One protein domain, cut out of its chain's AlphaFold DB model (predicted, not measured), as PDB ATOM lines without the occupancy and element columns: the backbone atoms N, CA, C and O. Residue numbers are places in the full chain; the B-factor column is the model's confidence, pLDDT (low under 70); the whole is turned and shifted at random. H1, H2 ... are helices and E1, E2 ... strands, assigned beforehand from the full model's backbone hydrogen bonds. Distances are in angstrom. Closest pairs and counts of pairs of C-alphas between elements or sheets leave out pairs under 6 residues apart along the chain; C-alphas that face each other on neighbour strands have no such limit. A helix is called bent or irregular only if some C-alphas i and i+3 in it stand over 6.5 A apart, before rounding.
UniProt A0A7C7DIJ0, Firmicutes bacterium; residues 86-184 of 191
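Overview. This is residues 86 to 184 of the 191 residues of a protein of Firmicutes bacterium (UniProt A0A7C7DIJ0). H2 is a middle helix with H5 packed alongside it and H4 set steeply across it; the tiny helices H1 and H3 touch each other among long loops. The 99 printed residues include five named helices and one named strand, in the order H1 H2 E1 H3 H4 H5, mostly helix. The whole is compact, with a radius of gyration of the C-alphas of 13.6 A and spans of 37 by 35 by 24 A.

Along the chain. H2, residues 108 to 122, runs 21.2 A from C-alpha 108 at (128.968, 149.889, 174.282); it is only just irregular, C-alphas 116 and 119 being 7.0 A apart. H5, residues 172 to 182, spans 15.6 A and ends at (120.349, 148.312, 171.974). H4, residues 158 to 170, spans 18.3 A. H1 is residues 86 to 89, H3 132 to 135, E1 127 to 129.

Arrangement. H2 and H5 touch, closest at C-alphas 113 and 177, 4.9 A, a shallow tilt of 29 degrees, opposite ways. H4 touches H2 with residues 164 to 169 alone, closest at C-alphas 164 and 121, 6.0 A, a steep tilt of 65 degrees. C-alphas 87 and 133, 4.4 A apart, are the closest where H1 and H3 touch. E1 pairs with no named strand, but residues 151 to 152 pair parallel with it. H4 and H5 have every O i to N i+4 pair within hydrogen-bond range, H2 8 of 11; H1 and H3 are too short for one.

Size, cuts and confidence. C-alphas 141 and 172, the two farthest apart, are 37.6 A apart. The printed part has no cut. The links H1 to H2 and H3 to H4 are long. Residues 142 to 151 have pLDDT under 70.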
ATOM      1  N   LEU A  86     141.255 161.242 179.491       95.56
ATOM      2  CA  LEU A  86     141.627 161.532 178.100       95.56
ATOM      3  C   LEU A  86     140.799 160.746 177.069       95.56
ATOM      4  O   LEU A  86     140.432 161.268 176.021       95.56
ATOM      5  N   CYS A  87     140.481 159.480 177.351       95.31
ATOM      6  CA  CYS A  87     139.657 158.678 176.450       95.31
ATOM      7  C   CYS A  87     138.220 159.201 176.307       95.31
ATOM      8  O   CYS A  87     137.635 159.014 175.243       95.31
ATOM      9  N   ALA A  88     137.665 159.815 177.356       96.69
ATOM     10  CA  ALA A  88     136.351 160.445 177.319       96.69
ATOM     11  C   ALA A  88     136.401 161.725 176.480       96.69
ATOM     12  O   ALA A  88     135.611 161.858 175.549       96.69
ATOM     13  N   ASP A  89     137.402 162.576 176.721       96.00
ATOM     14  CA  ASP A  89     137.606 163.836 175.989       96.00
ATOM     15  C   ASP A  89     137.784 163.613 174.477       96.00
ATOM     16  O   ASP A  89     137.329 164.406 173.654       96.00
ATOM     17  N   LEU A  90     138.435 162.510 174.097       93.31
ATOM     18  CA  LEU A  90     138.687 162.155 172.700       93.31
ATOM     19  C   LEU A  90     137.528 161.420 172.019       93.31
ATOM     20  O   LEU A  90     137.609 161.180 170.815       93.31
ATOM     21  N   CYS A  91     136.499 160.974 172.745       95.31
ATOM     22  CA  CYS A  91     135.484 160.086 172.183       95.31
ATOM     23  C   CYS A  91     134.508 160.859 171.276       95.31
ATOM     24  O   CYS A  91     133.633 161.553 171.795       95.31
ATOM     25  N   PRO A  92     134.539 160.685 169.938       94.75
ATOM     26  CA  PRO A  92     133.622 161.408 169.054       94.75
ATOM     27  C   PRO A  92     132.164 160.991 169.278       94.75
ATOM     28  O   PRO A  92     131.253 161.783 169.084       94.75
ATOM     29  N   ALA A  93     131.939 159.747 169.708       95.31
ATOM     30  CA  ALA A  93     130.610 159.201 169.949       95.31
ATOM     31  C   ALA A  93     130.004 159.605 171.301       95.31
ATOM     32  O   ALA A  93     128.870 159.220 171.569       95.31
ATOM     33  N   GLY A  94     130.758 160.290 172.173       95.88
ATOM     34  CA  GLY A  94     130.317 160.573 173.544       95.88
ATOM     35  C   GLY A  94     130.021 159.307 174.357       95.88
ATOM     36  O   GLY A  94     129.186 159.321 175.252       95.88
ATOM     37  N   ALA A  95     130.670 158.188 174.026       97.06
ATOM     38  CA  ALA A  95     130.341 156.867 174.559       97.06
ATOM     39  C   ALA A  95     131.020 156.549 175.904       97.06
ATOM     40  O   ALA A  95     130.964 155.411 176.361       97.06
ATOM     41  N   ILE A  96     131.730 157.503 176.506       97.62
ATOM     42  CA  ILE A  96     132.494 157.300 177.737       97.62
ATOM     43  C   ILE A  96     132.145 158.432 178.698       97.62
ATOM     44  O   ILE A  96     132.471 159.585 178.433       97.62
ATOM     45  N   ASP A  97     131.516 158.085 179.814       96.44
ATOM     46  CA  ASP A  97     131.206 158.998 180.908       96.44
ATOM     47  C   ASP A  97     132.408 159.090 181.873       96.44
ATOM     48  O   ASP A  97     132.756 158.093 182.518       96.44
ATOM     49  N   PRO A  98     133.077 160.254 181.987       95.00
ATOM     50  CA  PRO A  98     134.216 160.420 182.885       95.00
ATOM     51  C   PRO A  98     133.826 160.470 184.367       95.00
ATOM     52  O   PRO A  98     134.693 160.272 185.215       95.00
ATOM     53  N   SER A  99     132.548 160.692 184.695       94.44
ATOM     54  CA  SER A  99     132.059 160.748 186.078       94.44
ATOM     55  C   SER A  99     131.810 159.369 186.698       94.44
ATOM     56  O   SER A  99     131.636 159.252 187.911       94.44
ATOM     57  N   VAL A 100     131.815 158.313 185.879       94.44
ATOM     58  CA  VAL A 100     131.559 156.938 186.308       94.44
ATOM     59  C   VAL A 100     132.845 156.124 186.236       94.44
ATOM     60  O   VAL A 100     133.487 156.038 185.189       94.44
ATOM     61  N   GLU A 101     133.211 155.491 187.349       91.69
ATOM     62  CA  GLU A 101     134.413 154.661 187.408       91.69
ATOM     63  C   GLU A 101     134.273 153.342 186.615       91.69
ATOM     64  O   GLU A 101     133.187 152.738 186.582       91.69
ATOM     65  N   PRO A 102     135.367 152.858 185.990       93.12
ATOM     66  CA  PRO A 102     135.409 151.546 185.349       93.12
ATOM     67  C   PRO A 102     135.028 150.420 186.329       93.12
ATOM     68  O   PRO A 102     135.254 150.550 187.531       93.12
ATOM     69  N   PRO A 103     134.450 149.298 185.857       91.31
ATOM     70  CA  PRO A 103     134.174 148.932 184.461       91.31
ATOM     71  C   PRO A 103     132.909 149.578 183.865       91.31
ATOM     72  O   PRO A 103     132.514 149.236 182.746       91.31
ATOM     73  N   ARG A 104     132.240 150.474 184.602       92.06
ATOM     74  CA  ARG A 104     131.043 151.194 184.143       92.06
ATOM     75  C   ARG A 104     131.440 152.473 183.384       92.06
ATOM     76  O   ARG A 104     132.612 152.718 183.131       92.06
ATOM     77  N   GLY A 105     130.447 153.235 182.925       93.19
ATOM     78  CA  GLY A 105     130.658 154.509 182.223       93.19
ATOM     79  C   GLY A 105     130.933 154.394 180.722       93.19
ATOM     80  O   GLY A 105     130.749 155.364 180.000       93.19
ATOM     81  N   HIS A 106     131.298 153.215 180.212       95.56
ATOM     82  CA  HIS A 106     131.455 153.004 178.772       95.56
ATOM     83  C   HIS A 106     130.162 152.472 178.125       95.56
ATOM     84  O   HIS A 106     129.816 151.294 178.262       95.56
ATOM     85  N   ASP A 107     129.492 153.303 177.331       95.06
ATOM     86  CA  ASP A 107     128.344 152.938 176.505       95.06
ATOM     87  C   ASP A 107     128.792 152.130 175.275       95.06
ATOM     88  O   ASP A 107     129.322 152.627 174.275       95.06
ATOM     89  N   ARG A 108     128.589 150.814 175.354       92.12
ATOM     90  CA  ARG A 108     128.968 149.889 174.282       92.12
ATOM     91  C   ARG A 108     128.062 150.018 173.060       92.12
ATOM     92  O   ARG A 108     128.533 149.718 171.964       92.12
ATOM     93  N   VAL A 109     126.810 150.442 173.223       93.50
ATOM     94  CA  VAL A 109     125.851 150.623 172.128       93.50
ATOM     95  C   VAL A 109     126.274 151.812 171.275       93.50
ATOM     96  O   VAL A 109     126.462 151.639 170.072       93.50
ATOM     97  N   HIS A 110     126.536 152.966 171.890       94.75
ATOM     98  CA  HIS A 110     127.010 154.162 171.190       94.75
ATOM     99  C   HIS A 110     128.367 153.943 170.521       94.75
ATOM    100  O   HIS A 110     128.526 154.225 169.331       94.75
ATOM    101  N   CYS A 111     129.332 153.366 171.247       94.94
ATOM    102  CA  CYS A 111     130.654 153.073 170.698       94.94
ATOM    103  C   CYS A 111     130.566 152.139 169.478       94.94
ATOM    104  O   CYS A 111     131.124 152.440 168.420       94.94
ATOM    105  N   LYS A 112     129.803 151.039 169.576       93.38
ATOM    106  CA  LYS A 112     129.593 150.126 168.444       93.38
ATOM    107  C   LYS A 112     128.856 150.814 167.302       93.38
ATOM    108  O   LYS A 112     129.286 150.688 166.161       93.38
ATOM    109  N   ALA A 113     127.779 151.544 167.573       95.12
ATOM    110  CA  ALA A 113     127.030 152.231 166.528       95.12
ATOM    111  C   ALA A 113     127.929 153.169 165.720       95.12
ATOM    112  O   ALA A 113     127.871 153.159 164.494       95.12
ATOM    113  N   PHE A 114     128.824 153.900 166.385       95.19
ATOM    114  CA  PHE A 114     129.769 154.783 165.713       95.19
ATOM    115  C   PHE A 114     130.790 153.993 164.887       95.19
ATOM    116  O   PHE A 114     130.924 154.215 163.684       95.19
ATOM    117  N   VAL A 115     131.474 153.026 165.509       92.12
ATOM    118  CA  VAL A 115     132.537 152.238 164.859       92.12
ATOM    119  C   VAL A 115     132.018 151.457 163.651       92.12
ATOM    120  O   VAL A 115     132.707 151.387 162.641       92.12
ATOM    121  N   PHE A 116     130.808 150.897 163.725       91.38
ATOM    122  CA  PHE A 116     130.225 150.114 162.630       91.38
ATOM    123  C   PHE A 116     129.591 150.964 161.519       91.38
ATOM    124  O   PHE A 116     129.303 150.425 160.450       91.38
ATOM    125  N   THR A 117     129.382 152.262 161.743       93.00
ATOM    126  CA  THR A 117     128.930 153.205 160.706       93.00
ATOM    127  C   THR A 117     130.109 153.905 160.028       93.00
ATOM    128  O   THR A 117     130.047 154.186 158.835       93.00
ATOM    129  N   LEU A 118     131.208 154.127 160.757       91.75
ATOM    130  CA  LEU A 118     132.380 154.884 160.309       91.75
ATOM    131  C   LEU A 118     132.909 154.517 158.903       91.75
ATOM    132  O   LEU A 118     133.138 155.448 158.124       91.75
ATOM    133  N   PRO A 119     133.078 153.231 158.521       88.81
ATOM    134  CA  PRO A 119     133.671 152.889 157.226       88.81
ATOM    135  C   PRO A 119     132.909 153.476 156.032       88.81
ATOM    136  O   PRO A 119     133.540 153.933 155.083       88.81
ATOM    137  N   ALA A 120     131.574 153.557 156.110       89.06
ATOM    138  CA  ALA A 120     130.729 154.095 155.041       89.06
ATOM    139  C   ALA A 120     130.916 155.608 154.811       89.06
ATOM    140  O   ALA A 120     130.620 156.102 153.728       89.06
ATOM    141  N   PHE A 121     131.421 156.336 155.811       91.00
ATOM    142  CA  PHE A 121     131.580 157.795 155.776       91.00
ATOM    143  C   PHE A 121     133.028 158.244 155.575       91.00
ATOM    144  O   PHE A 121     133.274 159.399 155.243       91.00
ATOM    145  N   SER A 122     133.999 157.351 155.767       85.44
ATOM    146  CA  SER A 122     135.421 157.690 155.635       85.44
ATOM    147  C   SER A 122     135.853 158.014 154.195       85.44
ATOM    148  O   SER A 122     136.845 158.727 153.994       85.44
ATOM    149  N   ALA A 123     135.120 157.471 153.209       79.12
ATOM    150  CA  ALA A 123     135.487 157.416 151.788       79.12
ATOM    151  C   ALA A 123     136.898 156.841 151.534       79.12
ATOM    152  O   ALA A 123     137.464 157.015 150.458       79.12
ATOM    153  N   ASP A 124     137.460 156.158 152.532       77.19
ATOM    154  CA  ASP A 124     138.787 155.571 152.518       77.19
ATOM    155  C   ASP A 124     138.680 154.134 153.047       77.19
ATOM    156  O   ASP A 124     138.488 153.929 154.247       77.19
ATOM    157  N   PRO A 125     138.783 153.118 152.175       72.44
ATOM    158  CA  PRO A 125     138.564 151.722 152.555       72.44
ATOM    159  C   PRO A 125     139.600 151.202 153.560       72.44
ATOM    160  O   PRO A 125     139.434 150.118 154.119       72.44
ATOM    161  N   THR A 126     140.671 151.957 153.796       72.50
ATOM    162  CA  THR A 126     141.680 151.634 154.798       72.50
ATOM    163  C   THR A 126     141.253 152.041 156.212       72.50
ATOM    164  O   THR A 126     141.759 151.460 157.175       72.50
ATOM    165  N   VAL A 127     140.301 152.974 156.365       78.44
ATOM    166  CA  VAL A 127     139.797 153.440 157.667       78.44
ATOM    167  C   VAL A 127     138.814 152.417 158.220       78.44
ATOM    168  O   VAL A 127     137.612 152.435 157.956       78.44
ATOM    169  N   PHE A 128     139.352 151.486 159.002       74.50
ATOM    170  CA  PHE A 128     138.615 150.309 159.458       74.50
ATOM    171  C   PHE A 128     138.038 150.461 160.874       74.50
ATOM    172  O   PHE A 128     137.083 149.775 161.236       74.50
ATOM    173  N   ARG A 129     138.611 151.344 161.704       80.88
ATOM    174  CA  ARG A 129     138.229 151.494 163.120       80.88
ATOM    175  C   ARG A 129     138.405 152.924 163.634       80.88
ATOM    176  O   ARG A 129     139.187 153.694 163.092       80.88
ATOM    177  N   CYS A 130     137.718 153.255 164.732       88.75
ATOM    178  CA  CYS A 130     137.906 154.530 165.435       88.75
ATOM    179  C   CYS A 130     139.260 154.582 166.170       88.75
ATOM    180  O   CYS A 130     140.108 155.398 165.834       88.75
ATOM    181  N   GLY A 131     139.478 153.708 167.159       84.88
ATOM    182  CA  GLY A 131     140.774 153.534 167.835       84.88
ATOM    183  C   GLY A 131     141.245 154.676 168.751       84.88
ATOM    184  O   GLY A 131     142.152 154.454 169.543       84.88
ATOM    185  N   LEU A 132     140.622 155.861 168.723       88.44
ATOM    186  CA  LEU A 132     141.089 157.054 169.453       88.44
ATOM    187  C   LEU A 132     141.338 156.804 170.951       88.44
ATOM    188  O   LEU A 132     142.410 157.116 171.464       88.44
ATOM    189  N   CYS A 133     140.374 156.197 171.646       91.56
ATOM    190  CA  CYS A 133     140.457 155.956 173.089       91.56
ATOM    191  C   CYS A 133     141.481 154.882 173.489       91.56
ATOM    192  O   CYS A 133     141.969 154.896 174.620       91.56
ATOM    193  N   SER A 134     141.782 153.928 172.604       86.75
ATOM    194  CA  SER A 134     142.745 152.851 172.856       86.75
ATOM    195  C   SER A 134     144.160 153.249 172.453       86.75
ATOM    196  O   SER A 134     145.105 152.951 173.173       86.75
ATOM    197  N   GLU A 135     144.305 153.951 171.329       83.94
ATOM    198  CA  GLU A 135     145.605 154.308 170.756       83.94
ATOM    199  C   GLU A 135     146.221 155.547 171.419       83.94
ATOM    200  O   GLU A 135     147.441 155.659 171.485       83.94
ATOM    201  N   ARG A 136     145.405 156.451 171.983       87.75
ATOM    202  CA  ARG A 136     145.881 157.593 172.790       87.75
ATOM    203  C   ARG A 136     145.894 157.325 174.293       87.75
ATOM    204  O   ARG A 136     146.163 158.241 175.064       87.75
ATOM    205  N   CYS A 137     145.584 156.105 174.731       91.75
ATOM    206  CA  CYS A 137     145.617 155.770 176.150       91.75
ATOM    207  C   CYS A 137     147.045 155.967 176.701       91.75
ATOM    208  O   CYS A 137     147.965 155.341 176.174       91.75
ATOM    209  N   PRO A 138     147.258 156.751 177.779       92.06
ATOM    210  CA  PRO A 138     148.592 156.925 178.369       92.06
ATOM    211  C   PRO A 138     149.201 155.618 178.889       92.06
ATOM    212  O   PRO A 138     150.407 155.513 179.077       92.06
ATOM    213  N   GLN A 139     148.353 154.617 179.120       92.31
ATOM    214  CA  GLN A 139     148.736 153.293 179.595       92.31
ATOM    215  C   GLN A 139     149.025 152.321 178.449       92.31
ATOM    216  O   GLN A 139     149.207 151.135 178.695       92.31
ATOM    217  N   ALA A 140     149.037 152.761 177.193       85.50
ATOM    218  CA  ALA A 140     149.458 151.922 176.080       85.50
ATOM    219  C   ALA A 140     150.988 151.742 176.119       85.50
ATOM    220  O   ALA A 140     151.726 152.684 175.839       85.50
ATOM    221  N   LYS A 141     151.471 150.540 176.474       71.75
ATOM    222  CA  LYS A 141     152.910 150.264 176.670       71.75
ATOM    223  C   LYS A 141     153.599 149.536 175.509       71.75
ATOM    224  O   LYS A 141     154.809 149.345 175.558       71.75
ATOM    225  N   GLN A 142     152.884 149.185 174.442       62.09
ATOM    226  CA  GLN A 142     153.496 148.665 173.217       62.09
ATOM    227  C   GLN A 142     153.137 149.553 172.026       62.09
ATOM    228  O   GLN A 142     151.990 149.622 171.610       62.09
ATOM    229  N   ALA A 143     154.138 150.236 171.476       53.31
ATOM    230  CA  ALA A 143     154.083 150.880 170.171       53.31
ATOM    231  C   ALA A 143     154.875 149.988 169.207       53.31
ATOM    232  O   ALA A 143     156.095 149.901 169.310       53.31
ATOM    233  N   GLY A 144     154.192 149.263 168.319       50.19
ATOM    234  CA  GLY A 144     154.888 148.386 167.368       50.19
ATOM    235  C   GLY A 144     154.004 147.496 166.501       50.19
ATOM    236  O   GLY A 144     154.449 147.063 165.443       50.19
ATOM    237  N   PHE A 145     152.747 147.252 166.886       48.88
ATOM    238  CA  PHE A 145     151.794 146.558 166.021       48.88
ATOM    239  C   PHE A 145     151.010 147.568 165.178       48.88
ATOM    240  O   PHE A 145     149.949 148.047 165.573       48.88
ATOM    241  N   THR A 146     151.528 147.907 164.001       49.50
ATOM    242  CA  THR A 146     150.728 148.571 162.970       49.50
ATOM    243  C   THR A 146     150.010 147.493 162.168       49.50
ATOM    244  O   THR A 146     150.628 146.616 161.564       49.50
ATOM    245  N   SER A 147     148.677 147.529 162.139       48.06
ATOM    246  CA  SER A 147     147.925 146.786 161.131       48.06
ATOM    247  C   SER A 147     148.266 147.400 159.773       48.06
ATOM    248  O   SER A 147     147.587 148.325 159.353       48.06
ATOM    249  N   GLY A 148     149.335 146.944 159.112       48.81
ATOM    250  CA  GLY A 148     149.996 147.618 157.979       48.81
ATOM    251  C   GLY A 148     149.160 147.895 156.716       48.81
ATOM    252  O   GLY A 148     149.727 148.270 155.695       48.81
ATOM    253  N   ARG A 149     147.837 147.690 156.750       50.50
ATOM    254  CA  ARG A 149     146.868 148.050 155.694       50.50
ATOM    255  C   ARG A 149     145.615 148.774 156.208       50.50
ATOM    256  O   ARG A 149     144.761 149.134 155.404       50.50
ATOM    257  N   HIS A 150     145.465 148.932 157.522       60.06
ATOM    258  CA  HIS A 150     144.275 149.508 158.139       60.06
ATOM    259  C   HIS A 150     144.669 150.703 158.991       60.06
ATOM    260  O   HIS A 150     145.378 150.535 159.984       60.06
ATOM    261  N   HIS A 151     144.159 151.863 158.601       66.50
ATOM    262  CA  HIS A 151     144.272 153.104 159.336       66.50
ATOM    263  C   HIS A 151     143.146 153.193 160.378       66.50
ATOM    264  O   HIS A 151     142.003 152.769 160.148       66.50
ATOM    265  N   ALA A 152     143.456 153.731 161.553       77.00
ATOM    266  CA  ALA A 152     142.453 154.213 162.490       77.00
ATOM    267  C   ALA A 152     141.994 155.632 162.116       77.00
ATOM    268  O   ALA A 152     142.700 156.374 161.436       77.00
ATOM    269  N   LEU A 153     140.833 156.056 162.628       81.25
ATOM    270  CA  LEU A 153     140.377 157.451 162.538       81.25
ATOM    271  C   LEU A 153     141.437 158.437 163.060       81.25
ATOM    272  O   LEU A 153     141.523 159.562 162.579       81.25
ATOM    273  N   LEU A 154     142.255 157.988 164.018       80.62
ATOM    274  CA  LEU A 154     143.367 158.739 164.590       80.62
ATOM    275  C   LEU A 154     144.469 159.099 163.581       80.62
ATOM    276  O   LEU A 154     145.184 160.077 163.784       80.62
ATOM    277  N   GLU A 155     144.631 158.300 162.531       81.44
ATOM    278  CA  GLU A 155     145.708 158.454 161.550       81.44
ATOM    279  C   GLU A 155     145.349 159.463 160.448       81.44
ATOM    280  O   GLU A 155     146.205 159.855 159.655       81.44
ATOM    281  N   LEU A 156     144.092 159.917 160.404       83.50
ATOM    282  CA  LEU A 156     143.653 160.974 159.499       83.50
ATOM    283  C   LEU A 156     144.006 162.366 160.051       83.50
ATOM    284  O   LEU A 156     144.042 162.560 161.268       83.50
ATOM    285  N   PRO A 157     144.168 163.377 159.174       88.56
ATOM    286  CA  PRO A 157     144.218 164.770 159.602       88.56
ATOM    287  C   PRO A 157     143.011 165.123 160.475       88.56
ATOM    288  O   PRO A 157     141.882 164.729 160.174       88.56
ATOM    289  N   GLU A 158     143.242 165.896 161.536       87.69
ATOM    290  CA  GLU A 158     142.238 166.172 162.568       87.69
ATOM    291  C   GLU A 158     140.935 166.759 162.004       87.69
ATOM    292  O   GLU A 158     139.843 166.326 162.373       87.69
ATOM    293  N   GLU A 159     141.032 167.700 161.064       90.31
ATOM    294  CA  GLU A 159     139.871 168.290 160.391       90.31
ATOM    295  C   GLU A 159     139.026 167.231 159.669       90.31
ATOM    296  O   GLU A 159     137.802 167.185 159.818       90.31
ATOM    297  N   ARG A 160     139.685 166.311 158.955       89.44
ATOM    298  CA  ARG A 160     139.021 165.209 158.254       89.44
ATOM    299  C   ARG A 160     138.370 164.245 159.246       89.44
ATOM    300  O   ARG A 160     137.215 163.867 159.051       89.44
ATOM    301  N   ALA A 161     139.065 163.885 160.327       89.00
ATOM    302  CA  ALA A 161     138.528 163.017 161.373       89.00
ATOM    303  C   ALA A 161     137.279 163.622 162.043       89.00
ATOM    304  O   ALA A 161     136.279 162.921 162.243       89.00
ATOM    305  N   ARG A 162     137.296 164.932 162.330       90.81
ATOM    306  CA  ARG A 162     136.149 165.675 162.879       90.81
ATOM    307  C   ARG A 162     134.980 165.722 161.897       90.81
ATOM    308  O   ARG A 162     133.856 165.421 162.288       90.81
ATOM    309  N   SER A 163     135.242 166.029 160.625       92.88
ATOM    310  CA  SER A 163     134.211 166.072 159.582       92.88
ATOM    311  C   SER A 163     133.519 164.719 159.402       92.88
ATOM    312  O   SER A 163     132.291 164.655 159.365       92.88
ATOM    313  N   ILE A 164     134.289 163.628 159.324       92.44
ATOM    314  CA  ILE A 164     133.737 162.270 159.210       92.44
ATOM    315  C   ILE A 164     132.907 161.934 160.452       92.44
ATOM    316  O   ILE A 164     131.790 161.438 160.329       92.44
ATOM    317  N   SER A 165     133.425 162.237 161.645       94.12
ATOM    318  CA  SER A 165     132.712 161.983 162.902       94.12
ATOM    319  C   SER A 165     131.366 162.703 162.940       94.12
ATOM    320  O   SER A 165     130.349 162.075 163.226       94.12
ATOM    321  N   ALA A 166     131.330 163.991 162.587       95.56
ATOM    322  CA  ALA A 166     130.094 164.769 162.531       95.56
ATOM    323  C   ALA A 166     129.091 164.189 161.518       95.56
ATOM    324  O   ALA A 166     127.904 164.062 161.830       95.56
ATOM    325  N   ALA A 167     129.565 163.773 160.340       95.44
ATOM    326  CA  ALA A 167     128.725 163.143 159.326       95.44
ATOM    327  C   ALA A 167     128.119 161.816 159.818       95.44
ATOM    328  O   ALA A 167     126.918 161.598 159.659       95.44
ATOM    329  N   VAL A 168     128.914 160.969 160.484       95.69
ATOM    330  CA  VAL A 168     128.435 159.717 161.093       95.69
ATOM    331  C   VAL A 168     127.362 160.011 162.137       95.69
ATOM    332  O   VAL A 168     126.279 159.437 162.070       95.69
ATOM    333  N   LEU A 169     127.620 160.921 163.075       96.50
ATOM    334  CA  LEU A 169     126.700 161.218 164.181       96.50
ATOM    335  C   LEU A 169     125.377 161.834 163.703       96.50
ATOM    336  O   LEU A 169     124.325 161.572 164.285       96.50
ATOM    337  N   GLY A 170     125.408 162.614 162.617       96.75
ATOM    338  CA  GLY A 170     124.214 163.186 161.989       96.75
ATOM    339  C   GLY A 170     123.414 162.204 161.123       96.75
ATOM    340  O   GLY A 170     122.262 162.491 160.771       96.75
ATOM    341  N   SER A 171     123.997 161.053 160.783       97.25
ATOM    342  CA  SER A 171     123.455 160.118 159.797       97.25
ATOM    343  C   SER A 171     122.237 159.328 160.288       97.25
ATOM    344  O   SER A 171     122.012 159.131 161.486       97.25
ATOM    345  N   ARG A 172     121.427 158.838 159.343       97.25
ATOM    346  CA  ARG A 172     120.311 157.927 159.652       97.25
ATOM    347  C   ARG A 172     120.836 156.544 160.036       97.25
ATOM    348  O   ARG A 172     120.275 155.898 160.917       97.25
ATOM    349  N   GLU A 173     121.922 156.131 159.404       96.06
ATOM    350  CA  GLU A 173     122.620 154.865 159.574       96.06
ATOM    351  C   GLU A 173     123.097 154.696 161.019       96.06
ATOM    352  O   GLU A 173     122.889 153.646 161.625       96.06
ATOM    353  N   PHE A 174     123.663 155.749 161.617       96.38
ATOM    354  CA  PHE A 174     124.062 155.739 163.022       96.38
ATOM    355  C   PHE A 174     122.870 155.543 163.966       96.38
ATOM    356  O   PHE A 174     122.930 154.676 164.837       96.38
ATOM    357  N   ARG A 175     121.754 156.258 163.753       96.12
ATOM    358  CA  ARG A 175     120.527 156.081 164.560       96.12
ATOM    359  C   ARG A 175     119.976 154.656 164.460       96.12
ATOM    360  O   ARG A 175     119.662 154.045 165.475       96.12
ATOM    361  N   GLN A 176     119.948 154.088 163.254       95.25
ATOM    362  CA  GLN A 176     119.533 152.697 163.042       95.25
ATOM    363  C   GLN A 176     120.450 151.702 163.766       95.25
ATOM    364  O   GLN A 176     119.973 150.726 164.346       95.25
ATOM    365  N   ARG A 177     121.766 151.946 163.772       94.62
ATOM    366  CA  ARG A 177     122.728 151.111 164.503       94.62
ATOM    367  C   ARG A 177     122.558 151.202 166.017       94.62
ATOM    368  O   ARG A 177     122.709 150.176 166.675       94.62
ATOM    369  N   LEU A 178     122.230 152.375 166.564       94.69
ATOM    370  CA  LEU A 178     121.907 152.522 167.990       94.69
ATOM    371  C   LEU A 178     120.728 151.622 168.369       94.69
ATOM    372  O   LEU A 178     120.852 150.795 169.270       94.69
ATOM    373  N   GLU A 179     119.621 151.709 167.628       93.44
ATOM    374  CA  GLU A 179     118.441 150.866 167.854       93.44
ATOM    375  C   GLU A 179     118.759 149.375 167.700       93.44
ATOM    376  O   GLU A 179     118.317 148.549 168.500       93.44
ATOM    377  N   GLN A 180     119.536 149.014 166.675       91.12
ATOM    378  CA  GLN A 180     119.931 147.631 166.428       91.12
ATOM    379  C   GLN A 180     120.757 147.067 167.587       91.12
ATOM    380  O   GLN A 180     120.475 145.968 168.060       91.12
ATOM    381  N   PHE A 181     121.784 147.792 168.036       90.62
ATOM    382  CA  PHE A 181     122.674 147.304 169.084       90.62
ATOM    383  C   PHE A 181     122.044 147.355 170.474       90.62
ATOM    384  O   PHE A 181     122.355 146.478 171.276       90.62
ATOM    385  N   ALA A 182     121.127 148.289 170.737       89.25
ATOM    386  CA  ALA A 182     120.349 148.312 171.974       89.25
ATOM    387  C   ALA A 182     119.509 147.033 172.148       89.25
ATOM    388  O   ALA A 182     119.424 146.497 173.246       89.25
ATOM    389  N   ARG A 183     118.964 146.470 171.057       85.56
ATOM    390  CA  ARG A 183     118.219 145.192 171.093       85.56
ATOM    391  C   ARG A 183     119.084 143.981 171.445       85.56
ATOM    392  O   ARG A 183     118.543 142.931 171.771       85.56
ATOM    393  N   TRP A 184     120.403 144.089 171.293       75.25
ATOM    394  CA  TRP A 184     121.349 143.009 171.587       75.25
ATOM    395  C   TRP A 184     121.955 143.124 172.983       75.25
ATOM    396  O   TRP A 184     122.702 142.231 173.388       75.25
TER     397      TRP A 184